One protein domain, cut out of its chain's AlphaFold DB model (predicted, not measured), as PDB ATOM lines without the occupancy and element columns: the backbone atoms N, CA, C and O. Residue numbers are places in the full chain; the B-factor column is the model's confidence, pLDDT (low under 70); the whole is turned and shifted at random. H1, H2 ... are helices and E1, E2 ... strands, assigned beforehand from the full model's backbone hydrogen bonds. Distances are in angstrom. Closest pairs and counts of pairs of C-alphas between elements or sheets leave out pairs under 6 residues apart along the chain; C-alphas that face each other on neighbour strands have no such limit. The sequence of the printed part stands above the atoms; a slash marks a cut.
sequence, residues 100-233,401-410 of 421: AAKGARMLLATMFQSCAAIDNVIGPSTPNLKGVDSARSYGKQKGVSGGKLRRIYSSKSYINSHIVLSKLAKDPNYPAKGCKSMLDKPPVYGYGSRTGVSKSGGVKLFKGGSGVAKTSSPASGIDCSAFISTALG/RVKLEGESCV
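AT A GLANCE: This is residues 100 to 233 and 401 to 410 of the 421 residues of an uncharacterized protein of Halobacteriovorax marinus (UniProt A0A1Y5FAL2). With little regular structure, long loops wind round a small core sheet, E3 beside E4; H1 packs steeply on H5 near it, H2 on H1, while hairpin E1-E2, H3 and H4 lie at the rim. The order is H1 H2 E1 E2 H3 H4 E3 E4 H5, mixed class, 52 of 144 printed residues. It is compact, C-alpha radius of gyration 14.8 A, spanning 37 by 37 by 31 A.

HOW THE PARTS SIT: E3, residues 187 to 189, is parallel to E4, 220 to 222; N 188 and O 220 are 2.8 A apart. H1, 100 to 112, touches H5, 224 to 233, opposite ways at a steep tilt of 67 degrees, only just short of perpendicular; C-alphas 103 and 231 are closest, 4.3 A. Both have every O i to N i+4 pair within hydrogen-bond range. E1, 132 to 135, and E2, 149 to 152, form an antiparallel hairpin; N 133 and O 151 are 3.0 A apart.

IN THESE COORDINATES: H1, 18.9 A long, begins at C-alpha 100 (-51.423, -13.204, 34.242); H5, 14.4 A, ends at C-alpha 233 (-56.393, -14.651, 41.580).

THE WHOLE: Residues 234 to 400 are cut out; C-alphas 233 and 401 are 6.0 A apart. The E3 to E4 link is long, 30 residues. No printed residue is under 70 in pLDDT.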
ATOM      1  N   ALA A 100     -51.414 -11.765  33.982       96.69
ATOM      2  CA  ALA A 100     -51.423 -13.204  34.242       96.69
ATOM      3  C   ALA A 100     -50.000 -13.737  34.504       96.69
ATOM      4  O   ALA A 100     -49.778 -14.385  35.529       96.69
ATOM      5  N   ALA A 101     -49.031 -13.386  33.647       96.56
ATOM      6  CA  ALA A 101     -47.620 -13.750  33.821       96.56
ATOM      7  C   ALA A 101     -47.046 -13.176  35.127       96.56
ATOM      8  O   ALA A 101     -46.443 -13.913  35.906       96.56
ATOM      9  N   LYS A 102     -47.348 -11.905  35.442       95.62
ATOM     10  CA  LYS A 102     -46.973 -11.274  36.720       95.62
ATOM     11  C   LYS A 102     -47.498 -12.060  37.922       95.62
ATOM     12  O   LYS A 102     -46.781 -12.259  38.899       95.62
ATOM     13  N   GLY A 103     -48.728 -12.568  37.839       96.56
ATOM     14  CA  GLY A 103     -49.319 -13.427  38.862       96.56
ATOM     15  C   GLY A 103     -48.624 -14.778  39.017       96.56
ATOM     16  O   GLY A 103     -48.470 -15.257  40.142       96.56
ATOM     17  N   ALA A 104     -48.170 -15.376  37.911       97.75
ATOM     18  CA  ALA A 104     -47.412 -16.625  37.919       97.75
ATOM     19  C   ALA A 104     -45.997 -16.435  38.485       97.75
ATOM     20  O   ALA A 104     -45.581 -17.234  39.324       97.75
ATOM     21  N   ARG A 105     -45.297 -15.354  38.104       97.62
ATOM     22  CA  ARG A 105     -44.007 -14.965  38.696       97.62
ATOM     23  C   ARG A 105     -44.140 -14.700  40.194       97.62
ATOM     24  O   ARG A 105     -43.395 -15.285  40.973       97.62
ATOM     25  N   MET A 106     -45.133 -13.909  40.613       96.75
ATOM     26  CA  MET A 106     -45.363 -13.597  42.031       96.75
ATOM     27  C   MET A 106     -45.619 -14.866  42.848       96.75
ATOM     28  O   MET A 106     -45.040 -15.052  43.919       96.75
ATOM     29  N   LEU A 107     -46.452 -15.775  42.333       97.38
ATOM     30  CA  LEU A 107     -46.716 -17.055  42.984       97.38
ATOM     31  C   LEU A 107     -45.457 -17.925  43.071       97.38
ATOM     32  O   LEU A 107     -45.185 -18.476  44.136       97.38
ATOM     33  N   LEU A 108     -44.680 -18.024  41.990       97.69
ATOM     34  CA  LEU A 108     -43.440 -18.798  41.973       97.69
ATOM     35  C   LEU A 108     -42.424 -18.248  42.982       97.69
ATOM     36  O   LEU A 108     -41.961 -19.003  43.834       97.69
ATOM     37  N   ALA A 109     -42.148 -16.941  42.952       97.31
ATOM     38  CA  ALA A 109     -41.277 -16.285  43.924       97.31
ATOM     39  C   ALA A 109     -41.769 -16.530  45.360       97.31
ATOM     40  O   ALA A 109     -40.988 -16.935  46.222       97.31
ATOM     41  N   THR A 110     -43.078 -16.391  45.611       97.12
ATOM     42  CA  THR A 110     -43.659 -16.609  46.945       97.12
ATOM     43  C   THR A 110     -43.444 -18.046  47.424       97.12
ATOM     44  O   THR A 110     -43.065 -18.241  48.577       97.12
ATOM     45  N   MET A 111     -43.615 -19.048  46.553       96.44
ATOM     46  CA  MET A 111     -43.416 -20.465  46.890       96.44
ATOM     47  C   MET A 111     -41.963 -20.839  47.220       96.44
ATOM     48  O   MET A 111     -41.754 -21.843  47.894       96.44
ATOM     49  N   PHE A 112     -40.977 -20.049  46.791       97.31
ATOM     50  CA  PHE A 112     -39.567 -20.205  47.182       97.31
ATOM     51  C   PHE A 112     -39.102 -19.172  48.225       97.31
ATOM     52  O   PHE A 112     -37.993 -19.288  48.747       97.31
ATOM     53  N   GLN A 113     -39.941 -18.179  48.542       97.19
ATOM     54  CA  GLN A 113     -39.612 -17.016  49.375       97.19
ATOM     55  C   GLN A 113     -38.367 -16.251  48.877       97.19
ATOM     56  O   GLN A 113     -37.579 -15.755  49.674       97.19
ATOM     57  N   SER A 114     -38.172 -16.179  47.552       96.31
ATOM     58  CA  SER A 114     -37.045 -15.472  46.924       96.31
ATOM     59  C   SER A 114     -37.316 -15.129  45.453       96.31
ATOM     60  O   SER A 114     -37.962 -15.901  44.740       96.31
ATOM     61  N   CYS A 115     -36.756 -14.007  44.983       94.38
ATOM     62  CA  CYS A 115     -36.758 -13.619  43.568       94.38
ATOM     63  C   CYS A 115     -35.982 -14.614  42.687       94.38
ATOM     64  O   CYS A 115     -36.386 -14.860  41.557       94.38
ATOM     65  N   ALA A 116     -34.979 -15.318  43.230       94.19
ATOM     66  CA  ALA A 116     -34.181 -16.280  42.466       94.19
ATOM     67  C   ALA A 116     -35.026 -17.368  41.770       94.19
ATOM     68  O   ALA A 116     -34.604 -17.942  40.767       94.19
ATOM     69  N   ALA A 117     -36.232 -17.664  42.266       94.75
ATOM     70  CA  ALA A 117     -37.140 -18.598  41.608       94.75
ATOM     71  C   ALA A 117     -37.721 -18.083  40.282       94.75
ATOM     72  O   ALA A 117     -38.051 -18.897  39.422       94.75
ATOM     73  N   ILE A 118     -37.835 -16.763  40.105       94.94
ATOM     74  CA  ILE A 118     -38.216 -16.152  38.826       94.94
ATOM     75  C   ILE A 118     -37.009 -15.865  37.932       94.94
ATOM     76  O   ILE A 118     -37.194 -15.806  36.726       94.94
ATOM     77  N   ASP A 119     -35.785 -15.801  38.454       92.44
ATOM     78  CA  ASP A 119     -34.593 -15.543  37.626       92.44
ATOM     79  C   ASP A 119     -34.037 -16.806  36.945       92.44
ATOM     80  O   ASP A 119     -33.344 -16.727  35.931       92.44
ATOM     81  N   ASN A 120     -34.335 -17.988  37.495       94.69
ATOM     82  CA  ASN A 120     -33.770 -19.265  37.053       94.69
ATOM     83  C   ASN A 120     -34.744 -20.055  36.167       94.69
ATOM     84  O   ASN A 120     -35.868 -20.355  36.568       94.69
ATOM     85  N   VAL A 121     -34.276 -20.452  34.981       96.56
ATOM     86  CA  VAL A 121     -35.053 -21.177  33.966       96.56
ATOM     87  C   VAL A 121     -34.481 -22.581  33.764       96.56
ATOM     88  O   VAL A 121     -33.277 -22.746  33.582       96.56
ATOM     89  N   ILE A 122     -35.340 -23.603  33.775       96.44
ATOM     90  CA  ILE A 122     -34.971 -24.975  33.401       96.44
ATOM     91  C   ILE A 122     -34.781 -25.048  31.881       96.44
ATOM     92  O   ILE A 122     -35.693 -24.702  31.132       96.44
ATOM     93  N   GLY A 123     -33.626 -25.540  31.436       96.00
ATOM     94  CA  GLY A 123     -33.301 -25.793  30.030       96.00
ATOM     95  C   GLY A 123     -32.899 -27.251  29.759       96.00
ATOM     96  O   GLY A 123     -32.909 -28.084  30.675       96.00
ATOM     97  N   PRO A 124     -32.487 -27.583  28.520       93.25
ATOM     98  CA  PRO A 124     -32.028 -28.923  28.144       93.25
ATOM     99  C   PRO A 124     -30.930 -29.464  29.070       93.25
ATOM    100  O   PRO A 124     -31.086 -30.556  29.619       93.25
ATOM    101  N   SER A 125     -29.901 -28.652  29.340       94.12
ATOM    102  CA  SER A 125     -28.736 -28.973  30.180       94.12
ATOM    103  C   SER A 125     -29.018 -29.049  31.686       94.12
ATOM    104  O   SER A 125     -28.183 -29.535  32.446       94.12
ATOM    105  N   THR A 126     -30.191 -28.609  32.161       95.31
ATOM    106  CA  THR A 126     -30.543 -28.707  33.585       95.31
ATOM    107  C   THR A 126     -30.590 -30.180  34.024       95.31
ATOM    108  O   THR A 126     -31.309 -30.966  33.397       95.31
ATOM    109  N   PRO A 127     -29.885 -30.595  35.092       92.62
ATOM    110  CA  PRO A 127     -29.849 -31.995  35.507       92.62
ATOM    111  C   PRO A 127     -31.197 -32.482  36.056       92.62
ATOM    112  O   PRO A 127     -32.033 -31.701  36.519       92.62
ATOM    113  N   ASN A 128     -31.392 -33.803  36.050       94.62
ATOM    114  CA  ASN A 128     -32.510 -34.431  36.753       94.62
ATOM    115  C   ASN A 128     -32.384 -34.233  38.269       94.62
ATOM    116  O   ASN A 128     -31.304 -34.378  38.848       94.62
ATOM    117  N   LEU A 129     -33.517 -33.952  38.902       94.88
ATOM    118  CA  LEU A 129     -33.626 -33.745  40.338       94.88
ATOM    119  C   LEU A 129     -33.403 -35.057  41.103       94.88
ATOM    120  O   LEU A 129     -33.908 -36.115  40.717       94.88
ATOM    121  N   LYS A 130     -32.652 -34.990  42.200       96.88
ATOM    122  CA  LYS A 130     -32.313 -36.129  43.069       96.88
ATOM    123  C   LYS A 130     -33.065 -36.018  44.399       96.88
ATOM    124  O   LYS A 130     -33.656 -34.990  44.706       96.88
ATOM    125  N   GLY A 131     -33.068 -37.074  45.212       95.06
ATOM    126  CA  GLY A 131     -33.656 -37.023  46.561       95.06
ATOM    127  C   GLY A 131     -35.191 -36.991  46.617       95.06
ATOM    128  O   GLY A 131     -35.742 -36.869  47.709       95.06
ATOM    129  N   VAL A 132     -35.877 -37.126  45.476       94.69
ATOM    130  CA  VAL A 132     -37.340 -37.222  45.354       94.69
ATOM    131  C   VAL A 132     -37.740 -38.449  44.537       94.69
ATOM    132  O   VAL A 132     -37.110 -38.772  43.530       94.69
ATOM    133  N   ASP A 133     -38.804 -39.124  44.972       93.44
ATOM    134  CA  ASP A 133     -39.444 -40.225  44.255       93.44
ATOM    135  C   ASP A 133     -40.967 -40.004  44.113       93.44
ATOM    136  O   ASP A 133     -41.542 -39.041  44.642       93.44
ATOM    137  N   SER A 134     -41.632 -40.866  43.331       92.75
ATOM    138  CA  SER A 134     -43.095 -40.843  43.209       92.75
ATOM    139  C   SER A 134     -43.725 -42.234  43.088       92.75
ATOM    140  O   SER A 134     -43.422 -43.003  42.169       92.75
ATOM    141  N   ALA A 135     -44.680 -42.522  43.971       92.25
ATOM    142  CA  ALA A 135     -45.393 -43.795  44.067       92.25
ATOM    143  C   ALA A 135     -46.918 -43.588  44.109       92.25
ATOM    144  O   ALA A 135     -47.403 -42.500  44.412       92.25
ATOM    145  N   ARG A 136     -47.708 -44.634  43.822       92.06
ATOM    146  CA  ARG A 136     -49.178 -44.581  44.001       92.06
ATOM    147  C   ARG A 136     -49.584 -44.516  45.482       92.06
ATOM    148  O   ARG A 136     -50.667 -44.025  45.795       92.06
ATOM    149  N   SER A 137     -48.717 -44.975  46.382       92.44
ATOM    150  CA  SER A 137     -48.929 -44.990  47.828       92.44
ATOM    151  C   SER A 137     -47.601 -44.987  48.585       92.44
ATOM    152  O   SER A 137     -46.612 -45.517  48.085       92.44
ATOM    153  N   TYR A 138     -47.605 -44.454  49.808       90.94
ATOM    154  CA  TYR A 138     -46.534 -44.636  50.794       90.94
ATOM    155  C   TYR A 138     -47.171 -45.074  52.116       90.94
ATOM    156  O   TYR A 138     -47.967 -44.336  52.707       90.94
ATOM    157  N   GLY A 139     -46.873 -46.300  52.554       90.00
ATOM    158  CA  GLY A 139     -47.580 -46.936  53.668       90.00
ATOM    159  C   GLY A 139     -49.099 -46.916  53.453       90.00
ATOM    160  O   GLY A 139     -49.592 -47.242  52.374       90.00
ATOM    161  N   LYS A 140     -49.848 -46.469  54.469       90.94
ATOM    162  CA  LYS A 140     -51.318 -46.365  54.423       90.94
ATOM    163  C   LYS A 140     -51.843 -45.188  53.578       90.94
ATOM    164  O   LYS A 140     -53.040 -45.138  53.302       90.94
ATOM    165  N   GLN A 141     -51.003 -44.234  53.158       90.50
ATOM    166  CA  GLN A 141     -51.452 -43.108  52.329       90.50
ATOM    167  C   GLN A 141     -51.481 -43.504  50.850       90.50
ATOM    168  O   GLN A 141     -50.449 -43.846  50.273       90.50
ATOM    169  N   LYS A 142     -52.650 -43.375  50.215       89.38
ATOM    170  CA  LYS A 142     -52.828 -43.488  48.761       89.38
ATOM    171  C   LYS A 142     -52.840 -42.097  48.118       89.38
ATOM    172  O   LYS A 142     -53.262 -41.126  48.746       89.38
ATOM    173  N   GLY A 143     -52.368 -41.999  46.876       84.88
ATOM    174  CA  GLY A 143     -52.576 -40.817  46.040       84.88
ATOM    175  C   GLY A 143     -54.051 -40.633  45.681       84.88
ATOM    176  O   GLY A 143     -54.840 -41.578  45.742       84.88
ATOM    177  N   VAL A 144     -54.428 -39.415  45.287       83.94
ATOM    178  CA  VAL A 144     -55.745 -39.167  44.676       83.94
ATOM    179  C   VAL A 144     -55.886 -39.968  43.371       83.94
ATOM    180  O   VAL A 144     -54.881 -40.310  42.749       83.94
ATOM    181  N   SER A 145     -57.117 -40.269  42.943       79.94
ATOM    182  CA  SER A 145     -57.369 -41.137  41.779       79.94
ATOM    183  C   SER A 145     -56.592 -40.694  40.526       79.94
ATOM    184  O   SER A 145     -56.589 -39.517  40.171       79.94
ATOM    185  N   GLY A 146     -55.886 -41.636  39.889       71.88
ATOM    186  CA  GLY A 146     -54.988 -41.387  38.749       71.88
ATOM    187  C   GLY A 146     -53.642 -40.718  39.087       71.88
ATOM    188  O   GLY A 146     -52.790 -40.583  38.210       71.88
ATOM    189  N   GLY A 147     -53.416 -40.315  40.339       82.56
ATOM    190  CA  GLY A 147     -52.239 -39.572  40.786       82.56
ATOM    191  C   GLY A 147     -51.197 -40.401  41.538       82.56
ATOM    192  O   GLY A 147     -51.519 -41.300  42.312       82.56
ATOM    193  N   LYS A 148     -49.922 -40.030  41.377       90.19
ATOM    194  CA  LYS A 148     -48.839 -40.431  42.289       90.19
ATOM    195  C   LYS A 148     -48.666 -39.403  43.414       90.19
ATOM    196  O   LYS A 148     -48.742 -38.197  43.164       90.19
ATOM    197  N   LEU A 149     -48.352 -39.877  44.613       92.31
ATOM    198  CA  LEU A 149     -47.766 -39.073  45.683       92.31
ATOM    199  C   LEU A 149     -46.303 -38.757  45.346       92.31
ATOM    200  O   LEU A 149     -45.643 -39.551  44.675       92.31
ATOM    201  N   ARG A 150     -45.797 -37.609  45.802       93.19
ATOM    202  CA  ARG A 150     -44.373 -37.234  45.735       93.19
ATOM    203  C   ARG A 150     -43.785 -37.231  47.138       93.19
ATOM    204  O   ARG A 150     -44.403 -36.677  48.046       93.19
ATOM    205  N   ARG A 151     -42.601 -37.814  47.311       93.19
ATOM    206  CA  ARG A 151     -41.880 -37.841  48.588       93.19
ATOM    207  C   ARG A 151     -40.443 -37.398  48.364       93.19
ATOM    208  O   ARG A 151     -39.747 -37.961  47.526       93.19
ATOM    209  N   ILE A 152     -39.996 -36.424  49.149       93.88
ATOM    210  CA  ILE A 152     -38.570 -36.134  49.291       93.88
ATOM    211  C   ILE A 152     -38.026 -37.134  50.307       93.88
ATOM    212  O   ILE A 152     -38.417 -37.106  51.472       93.88
ATOM    213  N   TYR A 153     -37.186 -38.057  49.846       93.69
ATOM    214  CA  TYR A 153     -36.518 -39.051  50.688       93.69
ATOM    215  C   TYR A 153     -35.124 -38.582  51.138       93.69
ATOM    216  O   TYR A 153     -34.555 -39.155  52.061       93.69
ATOM    217  N   SER A 154     -34.566 -37.539  50.510       95.06
ATOM    218  CA  SER A 154     -33.303 -36.918  50.924       95.06
ATOM    219  C   SER A 154     -33.297 -35.424  50.599       95.06
ATOM    220  O   SER A 154     -33.034 -35.027  49.462       95.06
ATOM    221  N   SER A 155     -33.561 -34.582  51.606       94.00
ATOM    222  CA  SER A 155     -33.597 -33.120  51.444       94.00
ATOM    223  C   SER A 155     -32.257 -32.553  50.970       94.00
ATOM    224  O   SER A 155     -32.248 -31.704  50.087       94.00
ATOM    225  N   LYS A 156     -31.122 -33.071  51.468       95.81
ATOM    226  CA  LYS A 156     -29.776 -32.653  51.029       95.81
ATOM    227  C   LYS A 156     -29.574 -32.886  49.528       95.81
ATOM    228  O   LYS A 156     -29.176 -31.970  48.814       95.81
ATOM    229  N   SER A 157     -29.899 -34.081  49.031       96.75
ATOM    230  CA  SER A 157     -29.802 -34.394  47.598       96.75
ATOM    231  C   SER A 157     -30.790 -33.588  46.753       96.75
ATOM    232  O   SER A 157     -30.446 -33.188  45.643       96.75
ATOM    233  N   TYR A 158     -31.988 -33.321  47.279       95.88
ATOM    234  CA  TYR A 158     -32.999 -32.492  46.626       95.88
ATOM    235  C   TYR A 158     -32.529 -31.043  46.465       95.88
ATOM    236  O   TYR A 158     -32.415 -30.560  45.343       95.88
ATOM    237  N   ILE A 159     -32.163 -30.384  47.568       96.44
ATOM    238  CA  ILE A 159     -31.656 -29.006  47.590       96.44
ATOM    239  C   ILE A 159     -30.450 -28.868  46.658       96.44
ATOM    240  O   ILE A 159     -30.466 -28.017  45.772       96.44
ATOM    241  N   ASN A 160     -29.449 -29.743  46.795       97.19
ATOM    242  CA  ASN A 160     -28.195 -29.648  46.043       97.19
ATOM    243  C   ASN A 160     -28.353 -29.872  44.531       97.19
ATOM    244  O   ASN A 160     -27.505 -29.413  43.772       97.19
ATOM    245  N   SER A 161     -29.400 -30.576  44.086       96.69
ATOM    246  CA  SER A 161     -29.672 -30.795  42.655       96.69
ATOM    247  C   SER A 161     -30.723 -29.845  42.071       96.69
ATOM    248  O   SER A 161     -30.879 -29.794  40.854       96.69
ATOM    249  N   HIS A 162     -31.420 -29.066  42.901       96.81
ATOM    250  CA  HIS A 162     -32.449 -28.132  42.458       96.81
ATOM    251  C   HIS A 162     -31.853 -26.760  42.099       96.81
ATOM    252  O   HIS A 162     -31.287 -26.081  42.957       96.81
ATOM    253  N   ILE A 163     -32.057 -26.283  40.864       96.50
ATOM    254  CA  ILE A 163     -31.424 -25.050  40.341       96.50
ATOM    255  C   ILE A 163     -31.657 -23.780  41.183       96.50
ATOM    256  O   ILE A 163     -30.756 -22.956  41.297       96.50
ATOM    257  N   VAL A 164     -32.835 -23.633  41.805       97.00
ATOM    258  CA  VAL A 164     -33.130 -22.535  42.748       97.00
ATOM    259  C   VAL A 164     -32.561 -22.813  44.148       97.00
ATOM    260  O   VAL A 164     -31.719 -22.062  44.628       97.00
ATOM    261  N   LEU A 165     -32.992 -23.894  44.814       97.38
ATOM    262  CA  LEU A 165     -32.644 -24.164  46.219       97.38
ATOM    263  C   LEU A 165     -31.135 -24.328  46.453       97.38
ATOM    264  O   LEU A 165     -30.648 -23.906  47.493       97.38
ATOM    265  N   SER A 166     -30.388 -24.879  45.491       97.38
ATOM    266  CA  SER A 166     -28.921 -24.991  45.571       97.38
ATOM    267  C   SER A 166     -28.196 -23.640  45.575       97.38
ATOM    268  O   SER A 166     -27.073 -23.562  46.074       97.38
ATOM    269  N   LYS A 167     -28.823 -22.581  45.038       96.69
ATOM    270  CA  LYS A 167     -28.345 -21.194  45.141       96.69
ATOM    271  C   LYS A 167     -28.758 -20.581  46.477       96.69
ATOM    272  O   LYS A 167     -27.910 -20.038  47.170       96.69
ATOM    273  N   LEU A 168     -30.021 -20.754  46.881       97.19
ATOM    274  CA  LEU A 168     -30.536 -20.253  48.166       97.19
ATOM    275  C   LEU A 168     -29.798 -20.851  49.376       97.19
ATOM    276  O   LEU A 168     -29.528 -20.147  50.334       97.19
ATOM    277  N   ALA A 169     -29.393 -22.122  49.312       97.44
ATOM    278  CA  ALA A 169     -28.587 -22.776  50.348       97.44
ATOM    279  C   ALA A 169     -27.131 -22.270  50.443       97.44
ATOM    280  O   ALA A 169     -26.399 -22.700  51.331       97.44
ATOM    281  N   LYS A 170     -26.700 -21.401  49.518       96.81
ATOM    282  CA  LYS A 170     -25.380 -20.749  49.504       96.81
ATOM    283  C   LYS A 170     -25.464 -19.239  49.746       96.81
ATOM    284  O   LYS A 170     -24.422 -18.600  49.843       96.81
ATOM    285  N   ASP A 171     -26.668 -18.671  49.803       96.31
ATOM    286  CA  ASP A 171     -26.884 -17.249  50.056       96.31
ATOM    287  C   ASP A 171     -26.957 -17.008  51.574       96.31
ATOM    288  O   ASP A 171     -27.913 -17.462  52.207       96.31
ATOM    289  N   PRO A 172     -25.986 -16.301  52.185       95.25
ATOM    290  CA  PRO A 172     -25.995 -16.033  53.622       95.25
ATOM    291  C   PRO A 172     -27.155 -15.123  54.061       95.25
ATOM    292  O   PRO A 172     -27.443 -15.044  55.252       95.25
ATOM    293  N   ASN A 173     -27.836 -14.453  53.124       94.44
ATOM    294  CA  ASN A 173     -28.997 -13.605  53.398       94.44
ATOM    295  C   ASN A 173     -30.330 -14.366  53.295       94.44
ATOM    296  O   ASN A 173     -31.393 -13.763  53.477       94.44
ATOM    297  N   TYR A 174     -30.303 -15.669  52.986       96.19
ATOM    298  CA  TYR A 174     -31.503 -16.486  52.841       96.19
ATOM    299  C   TYR A 174     -31.798 -17.340  54.094       96.19
ATOM    300  O   TYR A 174     -30.920 -18.061  54.568       96.19
ATOM    301  N   PRO A 175     -33.055 -17.375  54.585       95.19
ATOM    302  CA  PRO A 175     -34.177 -16.526  54.192       95.19
ATOM    303  C   PRO A 175     -34.023 -15.104  54.748       95.19
ATOM    304  O   PRO A 175     -33.513 -14.907  55.850       95.19
ATOM    305  N   ALA A 176     -34.559 -14.116  54.029       92.44
ATOM    306  CA  ALA A 176     -34.624 -12.745  54.530       92.44
ATOM    307  C   ALA A 176     -35.391 -12.670  55.869       92.44
ATOM    308  O   ALA A 176     -36.282 -13.479  56.149       92.44
ATOM    309  N   LYS A 177     -35.067 -11.679  56.710       93.00
ATOM    310  CA  LYS A 177     -35.655 -11.530  58.054       93.00
ATOM    311  C   LYS A 177     -37.190 -11.490  57.999       93.00
ATOM    312  O   LYS A 177     -37.776 -10.624  57.360       93.00
ATOM    313  N   GLY A 178     -37.838 -12.416  58.712       92.88
ATOM    314  CA  GLY A 178     -39.302 -12.565  58.743       92.88
ATOM    315  C   GLY A 178     -39.886 -13.486  57.660       92.88
ATOM    316  O   GLY A 178     -41.086 -13.759  57.681       92.88
ATOM    317  N   CYS A 179     -39.056 -14.003  56.753       95.25
ATOM    318  CA  CYS A 179     -39.450 -14.918  55.684       95.25
ATOM    319  C   CYS A 179     -39.199 -16.382  56.060       95.25
ATOM    320  O   CYS A 179     -38.467 -16.695  57.000       95.25
ATOM    321  N   LYS A 180     -39.841 -17.308  55.341       94.31
ATOM    322  CA  LYS A 180     -39.702 -18.748  55.606       94.31
ATOM    323  C   LYS A 180     -38.568 -19.338  54.772       94.31
ATOM    324  O   LYS A 180     -38.537 -19.150  53.561       94.31
ATOM    325  N   SER A 181     -37.697 -20.120  55.407       95.44
ATOM    326  CA  SER A 181     -36.781 -21.008  54.689       95.44
ATOM    327  C   SER A 181     -37.586 -22.077  53.949       95.44
ATOM    328  O   SER A 181     -38.352 -22.839  54.547       95.44
ATOM    329  N   MET A 182     -37.393 -22.146  52.635       94.88
ATOM    330  CA  MET A 182     -37.921 -23.212  51.785       94.88
ATOM    331  C   MET A 182     -36.912 -24.352  51.596       94.88
ATOM    332  O   MET A 182     -37.171 -25.265  50.820       94.88
ATOM    333  N   LEU A 183     -35.795 -24.358  52.333       95.19
ATOM    334  CA  LEU A 183     -34.891 -25.512  52.405       95.19
ATOM    335  C   LEU A 183     -35.499 -26.631  53.274       95.19
ATOM    336  O   LEU A 183     -35.356 -27.809  52.958       95.19
ATOM    337  N   ASP A 184     -36.262 -26.270  54.309       91.25
ATOM    338  CA  ASP A 184     -36.865 -27.223  55.255       91.25
ATOM    339  C   ASP A 184     -38.153 -27.881  54.727       91.25
ATOM    340  O   ASP A 184     -38.523 -28.986  55.141       91.25
ATOM    341  N   LYS A 185     -38.872 -27.170  53.844       91.50
ATOM    342  CA  LYS A 185     -40.176 -27.558  53.262       91.50
ATOM    343  C   LYS A 185     -40.293 -27.162  51.781       91.50
ATOM    344  O   LYS A 185     -41.262 -26.485  51.410       91.50
ATOM    345  N   PRO A 186     -39.335 -27.565  50.930       93.62
ATOM    346  CA  PRO A 186     -39.252 -27.099  49.550       93.62
ATOM    347  C   PRO A 186     -40.533 -27.369  48.754       93.62
ATOM    348  O   PRO A 186     -41.264 -28.319  49.061       93.62
ATOM    349  N   PRO A 187     -40.835 -26.533  47.750       93.81
ATOM    350  CA  PRO A 187     -42.007 -26.714  46.909       93.81
ATOM    351  C   PRO A 187     -41.827 -27.901  45.961       93.81
ATOM    352  O   PRO A 187     -40.805 -28.044  45.301       93.81
ATOM    353  N   VAL A 188     -42.853 -28.745  45.860       93.88
ATOM    354  CA  VAL A 188     -42.914 -29.898  44.952       93.88
ATOM    355  C   VAL A 188     -44.218 -29.902  44.161       93.88
ATOM    356  O   VAL A 188     -45.246 -29.360  44.581       93.88
ATOM    357  N   TYR A 189     -44.217 -30.594  43.023       91.69
ATOM    358  CA  TYR A 189     -45.468 -30.907  42.339       91.69
ATOM    359  C   TYR A 189     -46.273 -31.915  43.160       91.69
ATOM    360  O   TYR A 189     -45.822 -33.037  43.394       91.69
ATOM    361  N   GLY A 190     -47.500 -31.548  43.525       90.81
ATOM    362  CA  GLY A 190     -48.464 -32.472  44.110       90.81
ATOM    363  C   GLY A 190     -49.721 -32.534  43.253       90.81
ATOM    364  O   GLY A 190     -50.514 -31.599  43.246       90.81
ATOM    365  N   TYR A 191     -49.933 -33.637  42.534       89.56
ATOM    366  CA  TYR A 191     -51.165 -33.823  41.763       89.56
ATOM    367  C   TYR A 191     -52.388 -33.863  42.693       89.56
ATOM    368  O   TYR A 191     -52.403 -34.616  43.663       89.56
ATOM    369  N   GLY A 192     -53.399 -33.042  42.401       88.31
ATOM    370  CA  GLY A 192     -54.570 -32.858  43.261       88.31
ATOM    371  C   GLY A 192     -54.337 -31.970  44.489       88.31
ATOM    372  O   GLY A 192     -55.284 -31.748  45.246       88.31
ATOM    373  N   SER A 193     -53.124 -31.434  44.691       91.00
ATOM    374  CA  SER A 193     -52.818 -30.458  45.742       91.00
ATOM    375  C   SER A 193     -53.435 -29.100  45.406       91.00
ATOM    376  O   SER A 193     -52.779 -28.176  44.925       91.00
ATOM    377  N   ARG A 194     -54.745 -29.012  45.622       89.12
ATOM    378  CA  ARG A 194     -55.553 -27.825  45.361       89.12
ATOM    379  C   ARG A 194     -55.540 -26.919  46.575       89.12
ATOM    380  O   ARG A 194     -55.974 -27.311  47.655       89.12
ATOM    381  N   THR A 195     -55.079 -25.695  46.381       80.31
ATOM    382  CA  THR A 195     -55.194 -24.633  47.373       80.31
ATOM    383  C   THR A 195     -56.570 -23.968  47.279       80.31
ATOM    384  O   THR A 195     -57.135 -23.787  46.195       80.31
ATOM    385  N   GLY A 196     -57.128 -23.630  48.440       82.44
ATOM    386  CA  GLY A 196     -58.337 -22.822  48.576       82.44
ATOM    387  C   GLY A 196     -58.014 -21.464  49.193       82.44
ATOM    388  O   GLY A 196     -56.997 -21.307  49.871       82.44
ATOM    389  N   VAL A 197     -58.899 -20.493  48.977       86.00
ATOM    390  CA  VAL A 197     -58.849 -19.186  49.643       86.00
ATOM    391  C   VAL A 197     -59.505 -19.295  51.021       86.00
ATOM    392  O   VAL A 197     -60.589 -19.861  51.158       86.00
ATOM    393  N   SER A 198     -58.846 -18.774  52.054       85.44
ATOM    394  CA  SER A 198     -59.373 -18.689  53.419       85.44
ATOM    395  C   SER A 198     -60.538 -17.699  53.527       85.44
ATOM    396  O   SER A 198     -60.693 -16.809  52.692       85.44
ATOM    397  N   LYS A 199     -61.292 -17.751  54.637       77.25
ATOM    398  CA  LYS A 199     -62.276 -16.703  54.988       77.25
ATOM    399  C   LYS A 199     -61.668 -15.283  54.990       77.25
ATOM    400  O   LYS A 199     -62.365 -14.326  54.691       77.25
ATOM    401  N   SER A 200     -60.366 -15.157  55.271       80.44
ATOM    402  CA  SER A 200     -59.606 -13.897  55.240       80.44
ATOM    403  C   SER A 200     -59.075 -13.485  53.852       80.44
ATOM    404  O   SER A 200     -58.326 -12.515  53.753       80.44
ATOM    405  N   GLY A 201     -59.431 -14.198  52.776       84.25
ATOM    406  CA  GLY A 201     -59.023 -13.858  51.406       84.25
ATOM    407  C   GLY A 201     -57.595 -14.271  51.023       84.25
ATOM    408  O   GLY A 201     -57.080 -13.792  50.011       84.25
ATOM    409  N   GLY A 202     -56.949 -15.136  51.813       90.00
ATOM    410  CA  GLY A 202     -55.568 -15.576  51.599       90.00
ATOM    411  C   GLY A 202     -55.438 -17.033  51.144       90.00
ATOM    412  O   GLY A 202     -56.210 -17.892  51.571       90.00
ATOM    413  N   VAL A 203     -54.438 -17.340  50.319       91.62
ATOM    414  CA  VAL A 203     -54.056 -18.715  49.951       91.62
ATOM    415  C   VAL A 203     -52.877 -19.173  50.799       91.62
ATOM    416  O   VAL A 203     -51.835 -18.523  50.819       91.62
ATOM    417  N   LYS A 204     -53.034 -20.322  51.467       91.12
ATOM    418  CA  LYS A 204     -51.949 -20.987  52.201       91.12
ATOM    419  C   LYS A 204     -51.078 -21.768  51.220       91.12
ATOM    420  O   LYS A 204     -51.606 -22.617  50.503       91.12
ATOM    421  N   LEU A 205     -49.779 -21.481  51.196       90.69
ATOM    422  CA  LEU A 205     -48.823 -22.047  50.237       90.69
ATOM    423  C   LEU A 205     -47.853 -23.033  50.891       90.69
ATOM    424  O   LEU A 205     -47.482 -24.029  50.275       90.69
ATOM    425  N   PHE A 206     -47.495 -22.830  52.161       91.25
ATOM    426  CA  PHE A 206     -46.430 -23.598  52.824       91.25
ATOM    427  C   PHE A 206     -46.952 -24.853  53.532       91.25
ATOM    428  O   PHE A 206     -46.629 -25.130  54.690       91.25
ATOM    429  N   LYS A 207     -47.818 -25.607  52.844       87.62
ATOM    430  CA  LYS A 207     -48.443 -26.830  53.361       87.62
ATOM    431  C   LYS A 207     -48.313 -27.993  52.385       87.62
ATOM    432  O   LYS A 207     -48.409 -27.815  51.172       87.62
ATOM    433  N   GLY A 208     -48.165 -29.195  52.938       84.25
ATOM    434  CA  GLY A 208     -48.307 -30.433  52.181       84.25
ATOM    435  C   GLY A 208     -49.717 -30.553  51.608       84.25
ATOM    436  O   GLY A 208     -50.703 -30.383  52.326       84.25
ATOM    437  N   GLY A 209     -49.802 -30.827  50.309       87.00
ATOM    438  CA  GLY A 209     -51.064 -31.091  49.619       87.00
ATOM    439  C   GLY A 209     -51.323 -32.588  49.429       87.00
ATOM    440  O   GLY A 209     -50.468 -33.422  49.717       87.00
ATOM    441  N   SER A 210     -52.500 -32.943  48.912       88.56
ATOM    442  CA  SER A 210     -52.932 -34.343  48.737       88.56
ATOM    443  C   SER A 210     -52.045 -35.170  47.795       88.56
ATOM    444  O   SER A 210     -52.015 -36.394  47.914       88.56
ATOM    445  N   GLY A 211     -51.303 -34.522  46.891       90.94
ATOM    446  CA  GLY A 211     -50.310 -35.151  46.017       90.94
ATOM    447  C   GLY A 211     -48.909 -35.286  46.624       90.94
ATOM    448  O   GLY A 211     -47.989 -35.690  45.911       90.94
ATOM    449  N   VAL A 212     -48.721 -34.938  47.899       92.75
ATOM    450  CA  VAL A 212     -47.451 -35.035  48.635       92.75
ATOM    451  C   VAL A 212     -47.573 -36.114  49.716       92.75
ATOM    452  O   VAL A 212     -48.610 -36.254  50.369       92.75
ATOM    453  N   ALA A 213     -46.525 -36.913  49.893       92.19
ATOM    454  CA  ALA A 213     -46.460 -37.908  50.953       92.19
ATOM    455  C   ALA A 213     -46.378 -37.233  52.332       92.19
ATOM    456  O   ALA A 213     -45.643 -36.264  52.523       92.19
ATOM    457  N   LYS A 214     -47.117 -37.766  53.304       89.19
ATOM    458  CA  LYS A 214     -47.044 -37.360  54.707       89.19
ATOM    459  C   LYS A 214     -45.702 -37.807  55.286       89.19
ATOM    460  O   LYS A 214     -45.415 -38.998  55.363       89.19
ATOM    461  N   THR A 215     -44.909 -36.835  55.711       83.88
ATOM    462  CA  THR A 215     -43.662 -36.989  56.468       83.88
ATOM    463  C   THR A 215     -43.724 -36.070  57.696       83.88
ATOM    464  O   THR A 215     -44.680 -35.305  57.844       83.88
ATOM    465  N   SER A 216     -42.723 -36.119  58.578       76.75
ATOM    466  CA  SER A 216     -42.607 -35.196  59.723       76.75
ATOM    467  C   SER A 216     -42.461 -33.726  59.291       76.75
ATOM    468  O   SER A 216     -43.050 -32.840  59.907       76.75
ATOM    469  N   SER A 217     -41.750 -33.469  58.188       78.44
ATOM    470  CA  SER A 217     -41.699 -32.169  57.505       78.44
ATOM    471  C   SER A 217     -42.161 -32.330  56.048       78.44
ATOM    472  O   SER A 217     -41.343 -32.631  55.174       78.44
ATOM    473  N   PRO A 218     -43.471 -32.206  55.758       81.25
ATOM    474  CA  PRO A 218     -43.978 -32.378  54.404       81.25
ATOM    475  C   PRO A 218     -43.610 -31.176  53.530       81.25
ATOM    476  O   PRO A 218     -43.837 -30.022  53.904       81.25
ATOM    477  N   ALA A 219     -43.093 -31.476  52.339       86.56
ATOM    478  CA  ALA A 219     -42.846 -30.516  51.269       86.56
ATOM    479  C   ALA A 219     -44.122 -29.729  50.909       86.56
ATOM    480  O   ALA A 219     -45.235 -30.257  51.004       86.56
ATOM    481  N   SER A 220     -43.978 -28.474  50.481       89.44
ATOM    482  CA  SER A 220     -45.131 -27.657  50.079       89.44
ATOM    483  C   SER A 220     -45.646 -28.095  48.703       89.44
ATOM    484  O   SER A 220     -44.865 -28.330  47.788       89.44
ATOM    485  N   GLY A 221     -46.961 -28.280  48.547       91.31
ATOM    486  CA  GLY A 221     -47.524 -28.941  47.364       91.31
ATOM    487  C   GLY A 221     -48.591 -28.127  46.644       91.31
ATOM    488  O   GLY A 221     -49.585 -27.751  47.258       91.31
ATOM    489  N   ILE A 222     -48.451 -27.965  45.325       94.25
ATOM    490  CA  ILE A 222     -49.486 -27.367  44.463       94.25
ATOM    491  C   ILE A 222     -49.648 -28.145  43.145       94.25
ATOM    492  O   ILE A 222     -48.656 -28.602  42.568       94.25
ATOM    493  N   ASP A 223     -50.886 -28.300  42.661       93.94
ATOM    494  CA  ASP A 223     -51.169 -28.858  41.327       93.94
ATOM    495  C   ASP A 223     -51.084 -27.791  40.216       93.94
ATOM    496  O   ASP A 223     -51.131 -26.590  40.483       93.94
ATOM    497  N   CYS A 224     -50.949 -28.221  38.958       96.00
ATOM    498  CA  CYS A 224     -50.785 -27.326  37.809       96.00
ATOM    499  C   CYS A 224     -51.929 -26.313  37.652       96.00
ATOM    500  O   CYS A 224     -51.707 -25.134  37.401       96.00
ATOM    501  N   SER A 225     -53.167 -26.753  37.846       96.19
ATOM    502  CA  SER A 225     -54.367 -25.939  37.672       96.19
ATOM    503  C   SER A 225     -54.670 -25.056  38.885       96.19
ATOM    504  O   SER A 225     -55.191 -23.949  38.730       96.19
ATOM    505  N   ALA A 226     -54.283 -25.495  40.085       96.12
ATOM    506  CA  ALA A 226     -54.295 -24.696  41.304       96.12
ATOM    507  C   ALA A 226     -53.240 -23.582  41.253       96.12
ATOM    508  O   ALA A 226     -53.545 -22.457  41.648       96.12
ATOM    509  N   PHE A 227     -52.055 -23.857  40.692       97.31
ATOM    510  CA  PHE A 227     -51.030 -22.848  40.419       97.31
ATOM    511  C   PHE A 227     -51.583 -21.743  39.510       97.31
ATOM    512  O   PHE A 227     -51.626 -20.586  39.914       97.31
ATOM    513  N   ILE A 228     -52.133 -22.098  38.342       98.00
ATOM    514  CA  ILE A 228     -52.728 -21.123  37.409       98.00
ATOM    515  C   ILE A 228     -53.910 -20.366  38.039       98.00
ATOM    516  O   ILE A 228     -53.991 -19.145  37.928       98.00
ATOM    517  N   SER A 229     -54.808 -21.055  38.752       97.62
ATOM    518  CA  SER A 229     -55.947 -20.411  39.436       97.62
ATOM    519  C   SER A 229     -55.494 -19.397  40.494       97.62
ATOM    520  O   SER A 229     -56.107 -18.341  40.648       97.62
ATOM    521  N   THR A 230     -54.417 -19.712  41.217       97.00
ATOM    522  CA  THR A 230     -53.834 -18.848  42.252       97.00
ATOM    523  C   THR A 230     -53.074 -17.673  41.634       97.00
ATOM    524  O   THR A 230     -53.219 -16.553  42.112       97.00
ATOM    525  N   ALA A 231     -52.343 -17.896  40.537       97.19
ATOM    526  CA  ALA A 231     -51.659 -16.859  39.768       97.19
ATOM    527  C   ALA A 231     -52.635 -15.813  39.201       97.19
ATOM    528  O   ALA A 231     -52.421 -14.614  39.358       97.19
ATOM    529  N   LEU A 232     -53.750 -16.248  38.604       97.62
ATOM    530  CA  LEU A 232     -54.801 -15.333  38.143       97.62
ATOM    531  C   LEU A 232     -55.421 -14.560  39.323       97.62
ATOM    532  O   LEU A 232     -55.530 -13.332  39.285       97.62
ATOM    533  N   GLY A 233     -55.768 -15.264  40.407       96.38
ATOM    534  CA  GLY A 233     -56.393 -14.651  41.580       96.38
ATOM    535  C   GLY A 233     -55.501 -13.654  42.328       96.38
ATOM    536  O   GLY A 233     -56.006 -12.638  42.816       96.38
ATOM    537  N   ARG A 401     -57.698  -8.575  45.268       93.62
ATOM    538  CA  ARG A 401     -56.782  -9.662  44.887       93.62
ATOM    539  C   ARG A 401     -56.774 -10.743  45.967       93.62
ATOM    540  O   ARG A 401     -57.106 -10.463  47.120       93.62
ATOM    541  N   VAL A 402     -56.394 -11.959  45.600       93.31
ATOM    542  CA  VAL A 402     -56.082 -13.030  46.555       93.31
ATOM    543  C   VAL A 402     -54.714 -12.756  47.166       93.31
ATOM    544  O   VAL A 402     -53.747 -12.631  46.425       93.31
ATOM    545  N   LYS A 403     -54.619 -12.698  48.496       94.75
ATOM    546  CA  LYS A 403     -53.324 -12.547  49.177       94.75
ATOM    547  C   LYS A 403     -52.587 -13.884  49.201       94.75
ATOM    548  O   LYS A 403     -53.196 -14.904  49.533       94.75
ATOM    549  N   LEU A 404     -51.296 -13.903  48.903       95.44
ATOM    550  CA  LEU A 404     -50.477 -15.106  49.055       95.44
ATOM    551  C   LEU A 404     -49.851 -15.153  50.458       95.44
ATOM    552  O   LEU A 404     -49.404 -14.142  51.002       95.44
ATOM    553  N   GLU A 405     -49.827 -16.329  51.086       94.56
ATOM    554  CA  GLU A 405     -49.063 -16.529  52.321       94.56
ATOM    555  C   GLU A 405     -47.578 -16.244  52.037       94.56
ATOM    556  O   GLU A 405     -46.991 -16.895  51.181       94.56
ATOM    557  N   GLY A 406     -46.978 -15.271  52.730       94.50
ATOM    558  CA  GLY A 406     -45.577 -14.880  52.520       94.50
ATOM    559  C   GLY A 406     -45.312 -13.960  51.316       94.50
ATOM    560  O   GLY A 406     -44.150 -13.785  50.962       94.50
ATOM    561  N   GLU A 407     -46.339 -13.363  50.696       94.62
ATOM    562  CA  GLU A 407     -46.195 -12.445  49.542       94.62
ATOM    563  C   GLU A 407     -45.271 -11.248  49.831       94.62
ATOM    564  O   GLU A 407     -44.505 -10.817  48.973       94.62
ATOM    565  N   SER A 408     -45.294 -10.733  51.065       94.94
ATOM    566  CA  SER A 408     -44.497  -9.574  51.495       94.94
ATOM    567  C   SER A 408     -42.985  -9.775  51.373       94.94
ATOM    568  O   SER A 408     -42.265  -8.794  51.252       94.94
ATOM    569  N   CYS A 409     -42.510 -11.022  51.378       94.69
ATOM    570  CA  CYS A 409     -41.092 -11.367  51.244       94.69
ATOM    571  C   CYS A 409     -40.545 -11.234  49.819       94.69
ATOM    572  O   CYS A 409     -39.331 -11.251  49.622       94.69
ATOM    573  N   VAL A 410     -41.435 -11.155  48.827       94.50
ATOM    574  CA  VAL A 410     -41.095 -11.181  47.397       94.50
ATOM    575  C   VAL A 410     -41.791 -10.077  46.601       94.50
ATOM    576  O   VAL A 410     -41.736 -10.056  45.373       94.50
TER     577      VAL A 410